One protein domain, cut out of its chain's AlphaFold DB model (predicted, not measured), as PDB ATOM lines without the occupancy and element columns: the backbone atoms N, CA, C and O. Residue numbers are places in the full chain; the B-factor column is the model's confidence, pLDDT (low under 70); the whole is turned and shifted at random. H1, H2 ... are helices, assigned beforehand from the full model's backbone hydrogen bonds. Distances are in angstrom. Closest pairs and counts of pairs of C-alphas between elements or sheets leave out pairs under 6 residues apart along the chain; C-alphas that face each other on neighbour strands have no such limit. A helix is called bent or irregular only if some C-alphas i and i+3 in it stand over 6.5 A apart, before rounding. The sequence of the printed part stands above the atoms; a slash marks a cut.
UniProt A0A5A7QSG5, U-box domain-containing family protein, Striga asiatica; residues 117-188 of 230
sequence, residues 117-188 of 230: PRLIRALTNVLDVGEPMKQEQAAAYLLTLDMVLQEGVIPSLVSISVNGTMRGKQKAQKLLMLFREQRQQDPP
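AT A GLANCE: This is residues 117 to 188 of the 230 residues of the protein "U-box domain-containing family protein" of Striga asiatica (UniProt A0A5A7QSG5). Two helical hairpins, H1 with H2 and then H3 with H4, pack together as a splayed up-and-down bundle of four helices, each running against the one before it. H4 is the longest helix, and its part after residue 176 runs on past its contacts with H2 and H3. The printed part has 72 residues, with four named helices and no named strand: all helix. It is compact, with a radius of gyration of the C-alphas of 11.5 A, and spans 37 by 28 by 19 A.

IN THESE COORDINATES: H1, residues 117 to 129, starts at C-alpha 117 (104.351, 108.408, 85.131) and is 18.0 A long. H2, residues 132 to 144, is 18.5 A long. H3, residues 151 to 163, is 20.0 A long and only just irregular: C-alphas 152 and 155 are 7.0 A apart. H4, residues 166 to 185, is 29.4 A long and ends at C-alpha 185 (114.432, 87.005, 79.730).

HOW THE PARTS SIT: H1, with residues 123 to 128 alone, touches H2; the closest C-alphas, of Leu 127 and Gln 135, are 4.7 A apart. This hairpin has a tilt of 37 degrees, only just steep, opposite ways. H1 touches H3 at a shallow tilt of 32 degrees, the same way, with residues 124 to 128 alone; the closest C-alphas are those of Asp 128 and Ser 156, 5.4 A. H2 and H3 only just touch, with 3 pairs of C-alphas within 8 A, the closest those of Gln 135 and Ile 160, 7.5 A. H4, with residues 167 to 175 alone, touches H2, closest at the C-alphas of Glu 136 and Gly 168, 4.3 A. H3 and H4 form a hairpin, opposite ways at 36 degrees, only just steep; their closest C-alphas, of Ser 161 and Lys 169, are 4.2 A apart. H1 and H4 are apart. In H1, H2 and H4 every O i to N i+4 pair is within hydrogen-bond range; in H3, 7 of 9 are.

THE WHOLE: The C-alphas farthest apart, of Glu 131 and Pro 188, are 36.8 A apart. The printed part has no cut. No link is long. The pLDDT is under 70 in residues 145 to 152 and 184 to 188.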
ATOM      1  N   PRO A 117     104.724 108.348  86.549       82.25
ATOM      2  CA  PRO A 117     104.351 108.408  85.131       82.25
ATOM      3  C   PRO A 117     104.520 109.804  84.525       82.25
ATOM      4  O   PRO A 117     104.780 109.939  83.333       82.25
ATOM      5  N   ARG A 118     104.393 110.865  85.335       84.19
ATOM      6  CA  ARG A 118     104.591 112.249  84.877       84.19
ATOM      7  C   ARG A 118     106.029 112.496  84.433       84.19
ATOM      8  O   ARG A 118     106.228 113.120  83.394       84.19
ATOM      9  N   LEU A 119     106.995 112.002  85.207       84.38
ATOM     10  CA  LEU A 119     108.414 112.151  84.910       84.38
ATOM     11  C   LEU A 119     108.784 111.341  83.666       84.38
ATOM     12  O   LEU A 119     109.384 111.881  82.740       84.38
ATOM     13  N   ILE A 120     108.334 110.087  83.610       84.44
ATOM     14  CA  ILE A 120     108.533 109.214  82.452       84.44
ATOM     15  C   ILE A 120     107.965 109.863  81.188       84.44
ATOM     16  O   ILE A 120     108.684 110.017  80.208       84.44
ATOM     17  N   ARG A 121     106.713 110.333  81.229       84.38
ATOM     18  CA  ARG A 121     106.072 110.986  80.081       84.38
ATOM     19  C   ARG A 121     106.800 112.256  79.640       84.38
ATOM     20  O   ARG A 121     106.879 112.541  78.451       84.38
ATOM     21  N   ALA A 122     107.330 113.040  80.576       84.19
ATOM     22  CA  ALA A 122     108.110 114.222  80.221       84.19
ATOM     23  C   ALA A 122     109.393 113.843  79.463       84.19
ATOM     24  O   ALA A 122     109.749 114.507  78.493       84.19
ATOM     25  N   LEU A 123     110.052 112.754  79.859       84.50
ATOM     26  CA  LEU A 123     111.262 112.255  79.204       84.50
ATOM     27  C   LEU A 123     110.975 111.632  77.839       84.50
ATOM     28  O   LEU A 123     111.724 111.887  76.898       84.50
ATOM     29  N   THR A 124     109.885 110.871  77.702       84.44
ATOM     30  CA  THR A 124     109.472 110.321  76.401       84.44
ATOM     31  C   THR A 124     109.123 111.438  75.428       84.44
ATOM     32  O   THR A 124     109.613 111.431  74.309       84.44
ATOM     33  N   ASN A 125     108.410 112.478  75.872       85.75
ATOM     34  CA  ASN A 125     108.122 113.638  75.025       85.75
ATOM     35  C   ASN A 125     109.404 114.337  74.528       85.75
ATOM     36  O   ASN A 125     109.458 114.792  73.387       85.75
ATOM     37  N   VAL A 126     110.442 114.425  75.371       84.88
ATOM     38  CA  VAL A 126     111.749 114.980  74.973       84.88
ATOM     39  C   VAL A 126     112.463 114.068  73.974       84.88
ATOM     40  O   VAL A 126     113.147 114.571  73.086       84.88
ATOM     41  N   LEU A 127     112.304 112.747  74.076       84.75
ATOM     42  CA  LEU A 127     112.810 111.820  73.064       84.75
ATOM     43  C   LEU A 127     112.062 111.938  71.734       84.75
ATOM     44  O   LEU A 127     112.696 111.863  70.685       84.75
ATOM     45  N   ASP A 128     110.750 112.147  71.771       84.31
ATOM     46  CA  ASP A 128     109.902 112.160  70.577       84.31
ATOM     47  C   ASP A 128     110.059 113.452  69.764       84.31
ATOM     48  O   ASP A 128     110.180 113.404  68.542       84.31
ATOM     49  N   VAL A 129     110.066 114.608  70.438       82.69
ATOM     50  CA  VAL A 129     109.964 115.935  69.789       82.69
ATOM     51  C   VAL A 129     111.177 116.830  70.085       82.69
ATOM     52  O   VAL A 129     111.261 117.961  69.614       82.69
ATOM     53  N   GLY A 130     112.130 116.368  70.897       79.00
ATOM     54  CA  GLY A 130     113.290 117.169  71.277       79.00
ATOM     55  C   GLY A 130     114.333 117.326  70.168       79.00
ATOM     56  O   GLY A 130     114.489 116.478  69.297       79.00
ATOM     57  N   GLU A 131     115.122 118.395  70.271       82.19
ATOM     58  CA  GLU A 131     116.345 118.579  69.481       82.19
ATOM     59  C   GLU A 131     117.356 117.437  69.722       82.19
ATOM     60  O   GLU A 131     117.406 116.902  70.836       82.19
ATOM     61  N   PRO A 132     118.253 117.123  68.766       79.31
ATOM     62  CA  PRO A 132     119.170 115.980  68.861       79.31
ATOM     63  C   PRO A 132     120.020 115.937  70.142       79.31
ATOM     64  O   PRO A 132     120.245 114.868  70.712       79.31
ATOM     65  N   MET A 133     120.476 117.094  70.637       78.06
ATOM     66  CA  MET A 133     121.212 117.178  71.908       78.06
ATOM     67  C   MET A 133     120.338 116.840  73.125       78.06
ATOM     68  O   MET A 133     120.799 116.185  74.057       78.06
ATOM     69  N   LYS A 134     119.069 117.255  73.115       79.44
ATOM     70  CA  LYS A 134     118.116 117.009  74.207       79.44
ATOM     71  C   LYS A 134     117.665 115.550  74.211       79.44
ATOM     72  O   LYS A 134     117.590 114.931  75.270       79.44
ATOM     73  N   GLN A 135     117.447 114.980  73.027       83.12
ATOM     74  CA  GLN A 135     117.193 113.552  72.842       83.12
ATOM     75  C   GLN A 135     118.343 112.705  73.395       83.12
ATOM     76  O   GLN A 135     118.112 111.734  74.112       83.12
ATOM     77  N   GLU A 136     119.593 113.097  73.129       81.81
ATOM     78  CA  GLU A 136     120.760 112.423  73.695       81.81
ATOM     79  C   GLU A 136     120.763 112.449  75.234       81.81
ATOM     80  O   GLU A 136     121.104 111.442  75.862       81.81
ATOM     81  N   GLN A 137     120.422 113.583  75.852       78.75
ATOM     82  CA  GLN A 137     120.363 113.710  77.313       78.75
ATOM     83  C   GLN A 137     119.250 112.846  77.913       78.75
ATOM     84  O   GLN A 137     119.494 112.129  78.884       78.75
ATOM     85  N   ALA A 138     118.058 112.860  77.314       82.25
ATOM     86  CA  ALA A 138     116.951 112.010  77.742       82.25
ATOM     87  C   ALA A 138     117.297 110.517  77.595       82.25
ATOM     88  O   ALA A 138     117.090 109.745  78.529       82.25
ATOM     89  N   ALA A 139     117.920 110.119  76.480       81.38
ATOM     90  CA  ALA A 139     118.385 108.749  76.266       81.38
ATOM     91  C   ALA A 139     119.471 108.344  77.275       81.38
ATOM     92  O   ALA A 139     119.466 107.221  77.771       81.38
ATOM     93  N   ALA A 140     120.393 109.253  77.614       78.56
ATOM     94  CA  ALA A 140     121.408 109.000  78.636       78.56
ATOM     95  C   ALA A 140     120.775 108.722  80.000       78.56
ATOM     96  O   ALA A 140     121.188 107.796  80.686       78.56
ATOM     97  N   TYR A 141     119.773 109.513  80.373       77.00
ATOM     98  CA  TYR A 141     119.101 109.357  81.651       77.00
ATOM     99  C   TYR A 141     118.325 108.041  81.748       77.00
ATOM    100  O   TYR A 141     118.467 107.311  82.725       77.00
ATOM    101  N   LEU A 142     117.557 107.710  80.710       80.81
ATOM    102  CA  LEU A 142     116.802 106.457  80.652       80.81
ATOM    103  C   LEU A 142     117.719 105.232  80.682       80.81
ATOM    104  O   LEU A 142     117.377 104.230  81.302       80.81
ATOM    105  N   LEU A 143     118.906 105.343  80.079       73.94
ATOM    106  CA  LEU A 143     119.939 104.318  80.167       73.94
ATOM    107  C   LEU A 143     120.469 104.159  81.598       73.94
ATOM    108  O   LEU A 143     120.666 103.034  82.028       73.94
ATOM    109  N   THR A 144     120.686 105.246  82.345       73.50
ATOM    110  CA  THR A 144     121.140 105.160  83.748       73.50
ATOM    111  C   THR A 144     120.115 104.479  84.652       73.50
ATOM    112  O   THR A 144     120.477 103.805  85.612       73.50
ATOM    113  N   LEU A 145     118.827 104.648  84.363       69.62
ATOM    114  CA  LEU A 145     117.775 103.993  85.132       69.62
ATOM    115  C   LEU A 145     117.643 102.494  84.818       69.62
ATOM    116  O   LEU A 145     116.821 101.838  85.456       69.62
ATOM    117  N   ASP A 146     118.399 101.972  83.841       68.69
ATOM    118  CA  ASP A 146     118.194 100.652  83.227       68.69
ATOM    119  C   ASP A 146     116.711 100.409  82.885       68.69
ATOM    120  O   ASP A 146     116.201  99.289  82.932       68.69
ATOM    121  N   MET A 147     115.976 101.487  82.586       65.56
ATOM    122  CA  MET A 147     114.528 101.425  82.490       65.56
ATOM    123  C   MET A 147     114.107 100.904  81.128       65.56
ATOM    124  O   MET A 147     114.279 101.557  80.096       65.56
ATOM    125  N   VAL A 148     113.453  99.746  81.157       58.09
ATOM    126  CA  VAL A 148     112.675  99.224  80.040       58.09
ATOM    127  C   VAL A 148     111.351  99.972  80.000       58.09
ATOM    128  O   VAL A 148     110.369  99.590  80.630       58.09
ATOM    129  N   LEU A 149     111.346 101.115  79.317       59.69
ATOM    130  CA  LEU A 149     110.117 101.862  79.084       59.69
ATOM    131  C   LEU A 149     109.125 100.994  78.302       59.69
ATOM    132  O   LEU A 149     109.509 100.238  77.407       59.69
ATOM    133  N   GLN A 150     107.839 101.148  78.618       55.25
ATOM    134  CA  GLN A 150     106.759 100.570  77.822       55.25
ATOM    135  C   GLN A 150     106.892 101.002  76.353       55.25
ATOM    136  O   GLN A 150     107.348 102.106  76.064       55.25
ATOM    137  N   GLU A 151     106.495 100.108  75.446       54.38
ATOM    138  CA  GLU A 151     106.786 100.023  73.999       54.38
ATOM    139  C   GLU A 151     106.741 101.321  73.160       54.38
ATOM    140  O   GLU A 151     107.272 101.344  72.050       54.38
ATOM    141  N   GLY A 152     106.177 102.419  73.666       66.81
ATOM    142  CA  GLY A 152     106.011 103.688  72.951       66.81
ATOM    143  C   GLY A 152     107.297 104.464  72.640       66.81
ATOM    144  O   GLY A 152     107.270 105.339  71.785       66.81
ATOM    145  N   VAL A 153     108.427 104.149  73.279       76.38
ATOM    146  CA  VAL A 153     109.686 104.916  73.119       76.38
ATOM    147  C   VAL A 153     110.615 104.312  72.058       76.38
ATOM    148  O   VAL A 153     111.571 104.945  71.606       76.38
ATOM    149  N   ILE A 154     110.326 103.079  71.630       84.00
ATOM    150  CA  ILE A 154     111.117 102.331  70.646       84.00
ATOM    151  C   ILE A 154     111.219 103.076  69.303       84.00
ATOM    152  O   ILE A 154     112.341 103.195  68.806       84.00
ATOM    153  N   PRO A 155     110.130 103.621  68.715       84.44
ATOM    154  CA  PRO A 155     110.216 104.332  67.437       84.44
ATOM    155  C   PRO A 155     111.176 105.527  67.495       84.44
ATOM    156  O   PRO A 155     111.997 105.720  66.595       84.44
ATOM    157  N   SER A 156     111.137 106.280  68.591       84.38
ATOM    158  CA  SER A 156     111.979 107.460  68.804       84.38
ATOM    159  C   SER A 156     113.441 107.079  69.006       84.38
ATOM    160  O   SER A 156     114.327 107.687  68.409       84.38
ATOM    161  N   LEU A 157     113.716 106.004  69.752       84.94
ATOM    162  CA  LEU A 157     115.073 105.469  69.896       84.94
ATOM    163  C   LEU A 157     115.635 104.947  68.567       84.94
ATOM    164  O   LEU A 157     116.807 105.183  68.269       84.94
ATOM    165  N   VAL A 158     114.816 104.293  67.738       87.31
ATOM    166  CA  VAL A 158     115.219 103.881  66.385       87.31
ATOM    167  C   VAL A 158     115.557 105.107  65.537       87.31
ATOM    168  O   VAL A 158     116.630 105.138  64.932       87.31
ATOM    169  N   SER A 159     114.719 106.148  65.556       88.12
ATOM    170  CA  SER A 159     114.988 107.403  64.844       88.12
ATOM    171  C   SER A 159     116.309 108.045  65.289       88.12
ATOM    172  O   SER A 159     117.161 108.356  64.453       88.12
ATOM    173  N   ILE A 160     116.551 108.145  66.601       88.50
ATOM    174  CA  ILE A 160     117.800 108.684  67.168       88.50
ATOM    175  C   ILE A 160     119.006 107.820  66.779       88.50
ATOM    176  O   ILE A 160     120.075 108.359  66.499       88.50
ATOM    177  N   SER A 161     118.861 106.494  66.708       89.50
ATOM    178  CA  SER A 161     119.958 105.595  66.320       89.50
ATOM    179  C   SER A 161     120.461 105.829  64.889       89.50
ATOM    180  O   SER A 161     121.634 105.582  64.600       89.50
ATOM    181  N   VAL A 162     119.604 106.357  64.011       88.44
ATOM    182  CA  VAL A 162     119.932 106.649  62.610       88.44
ATOM    183  C   VAL A 162     120.306 108.121  62.425       88.44
ATOM    184  O   VAL A 162     121.341 108.417  61.824       88.44
ATOM    185  N   ASN A 163     119.523 109.034  63.006       87.75
ATOM    186  CA  ASN A 163     119.560 110.473  62.720       87.75
ATOM    187  C   ASN A 163     120.154 111.331  63.852       87.75
ATOM    188  O   ASN A 163     120.423 112.512  63.648       87.75
ATOM    189  N   GLY A 164     120.363 110.765  65.042       84.38
ATOM    190  CA  GLY A 164     120.828 111.499  66.220       84.38
ATOM    191  C   GLY A 164     122.315 111.869  66.193       84.38
ATOM    192  O   GLY A 164     123.066 111.533  65.275       84.38
ATOM    193  N   THR A 165     122.770 112.541  67.253       84.94
ATOM    194  CA  THR A 165     124.195 112.847  67.465       84.94
ATOM    195  C   THR A 165     125.017 111.561  67.600       84.94
ATOM    196  O   THR A 165     124.493 110.517  67.979       84.94
ATOM    197  N   MET A 166     126.333 111.617  67.365       84.06
ATOM    198  CA  MET A 166     127.212 110.441  67.499       84.06
ATOM    199  C   MET A 166     127.057 109.731  68.857       84.06
ATOM    200  O   MET A 166     126.965 108.506  68.917       84.06
ATOM    201  N   ARG A 167     126.958 110.503  69.944       78.38
ATOM    202  CA  ARG A 167     126.740 109.985  71.301       78.38
ATOM    203  C   ARG A 167     125.296 109.520  71.524       78.38
ATOM    204  O   ARG A 167     125.084 108.510  72.192       78.38
ATOM    205  N   GLY A 168     124.312 110.218  70.954       79.50
ATOM    206  CA  GLY A 168     122.903 109.816  70.970       79.50
ATOM    207  C   GLY A 168     122.686 108.455  70.313       79.50
ATOM    208  O   GLY A 168     122.019 107.605  70.898       79.50
ATOM    209  N   LYS A 169     123.337 108.197  69.171       87.69
ATOM    210  CA  LYS A 169     123.288 106.902  68.473       87.69
ATOM    211  C   LYS A 169     123.785 105.755  69.350       87.69
ATOM    212  O   LYS A 169     123.088 104.755  69.489       87.69
ATOM    213  N   GLN A 170     124.946 105.923  69.988       85.19
ATOM    214  CA  GLN A 170     125.524 104.911  70.883       85.19
ATOM    215  C   GLN A 170     124.591 104.583  72.059       85.19
ATOM    216  O   GLN A 170     124.369 103.416  72.376       85.19
ATOM    217  N   LYS A 171     124.003 105.610  72.686       83.19
ATOM    218  CA  LYS A 171     123.065 105.442  73.810       83.19
ATOM    219  C   LYS A 171     121.760 104.774  73.373       83.19
ATOM    220  O   LYS A 171     121.308 103.844  74.036       83.19
ATOM    221  N   ALA A 172     121.191 105.201  72.245       85.06
ATOM    222  CA  ALA A 172     119.969 104.621  71.695       85.06
ATOM    223  C   ALA A 172     120.158 103.146  71.312       85.06
ATOM    224  O   ALA A 172     119.316 102.316  71.641       85.06
ATOM    225  N   GLN A 173     121.289 102.793  70.693       88.00
ATOM    226  CA  GLN A 173     121.623 101.400  70.381       88.00
ATOM    227  C   GLN A 173     121.737 100.540  71.644       88.00
ATOM    228  O   GLN A 173     121.202  99.434  71.673       88.00
ATOM    229  N   LYS A 174     122.377 101.056  72.701       85.12
ATOM    230  CA  LYS A 174     122.488 100.340  73.977       85.12
ATOM    231  C   LYS A 174     121.120 100.122  74.632       85.12
ATOM    232  O   LYS A 174     120.836  99.014  75.070       85.12
ATOM    233  N   LEU A 175     120.248 101.133  74.635       83.88
ATOM    234  CA  LEU A 175     118.870 100.996  75.127       83.88
ATOM    235  C   LEU A 175     118.068  99.953  74.333       83.88
ATOM    236  O   LEU A 175     117.400  99.107  74.919       83.88
ATOM    237  N   LEU A 176     118.173  99.968  73.001       86.06
ATOM    238  CA  LEU A 176     117.511  98.981  72.143       86.06
ATOM    239  C   LEU A 176     118.032  97.555  72.383       86.06
ATOM    240  O   LEU A 176     117.261  96.602  72.279       86.06
ATOM    241  N   MET A 177     119.318  97.394  72.705       85.88
ATOM    242  CA  MET A 177     119.896  96.106  73.098       85.88
ATOM    243  C   MET A 177     119.315  95.616  74.430       85.88
ATOM    244  O   MET A 177     118.828  94.488  74.477       85.88
ATOM    245  N   LEU A 178     119.253  96.476  75.454       82.25
ATOM    246  CA  LEU A 178     118.637  96.141  76.746       82.25
ATOM    247  C   LEU A 178     117.166  95.719  76.589       82.25
ATOM    248  O   LEU A 178     116.728  94.753  77.207       82.25
ATOM    249  N   PHE A 179     116.405  96.375  75.704       80.00
ATOM    250  CA  PHE A 179     115.021  95.974  75.413       80.00
ATOM    251  C   PHE A 179     114.922  94.572  74.798       80.00
ATOM    252  O   PHE A 179     113.982  93.836  75.100       80.00
ATOM    253  N   ARG A 180     115.871  94.188  73.933       82.94
ATOM    254  CA  ARG A 180     115.911  92.841  73.339       82.94
ATOM    255  C   ARG A 180     116.254  91.785  74.380       82.94
ATOM    256  O   ARG A 180     115.620  90.738  74.388       82.94
ATOM    257  N   GLU A 181     117.225  92.066  75.243       81.00
ATOM    258  CA  GLU A 181     117.633  91.158  76.317       81.00
ATOM    259  C   GLU A 181     116.495  90.935  77.314       81.00
ATOM    260  O   GLU A 181     116.193  89.791  77.640       81.00
ATOM    261  N   GLN A 182     115.779  91.994  77.706       73.69
ATOM    262  CA  GLN A 182     114.615  91.870  78.587       73.69
ATOM    263  C   GLN A 182     113.517  90.989  77.969       73.69
ATOM    264  O   GLN A 182     112.994  90.100  78.632       73.69
ATOM    265  N   ARG A 183     113.209  91.170  76.674       71.12
ATOM    266  CA  ARG A 183     112.224  90.342  75.944       71.12
ATOM    267  C   ARG A 183     112.622  88.876  75.818       71.12
ATOM    268  O   ARG A 183     111.762  88.046  75.565       71.12
ATOM    269  N   GLN A 184     113.915  88.578  75.901       69.50
ATOM    270  CA  GLN A 184     114.428  87.209  75.884       69.50
ATOM    271  C   GLN A 184     114.460  86.595  77.288       69.50
ATOM    272  O   GLN A 184     114.400  85.374  77.412       69.50
ATOM    273  N   GLN A 185     114.549  87.425  78.333       61.78
ATOM    274  CA  GLN A 185     114.432  87.005  79.730       61.78
ATOM    275  C   GLN A 185     112.978  86.787  80.166       61.78
ATOM    276  O   GLN A 185     112.745  85.955  81.039       61.78
ATOM    277  N   ASP A 186     112.015  87.468  79.540       51.44
ATOM    278  CA  ASP A 186     110.595  87.123  79.629       51.44
ATOM    279  C   ASP A 186     110.330  85.914  78.706       51.44
ATOM    280  O   ASP A 186     110.315  86.072  77.483       51.44
ATOM    281  N   PRO A 187     110.156  84.682  79.227       50.53
ATOM    282  CA  PRO A 187     109.942  83.522  78.372       50.53
ATOM    283  C   PRO A 187     108.663  83.703  77.534       50.53
ATOM    284  O   PRO A 187     107.643  84.166  78.058       50.53
ATOM    285  N   PRO A 188     108.666  83.311  76.245       44.19
ATOM    286  CA  PRO A 188     107.472  83.341  75.417       44.19
ATOM    287  C   PRO A 188     106.500  82.276  75.923       44.19
ATOM    288  O   PRO A 188     106.609  81.115  75.556       44.19
TER     289      PRO A 188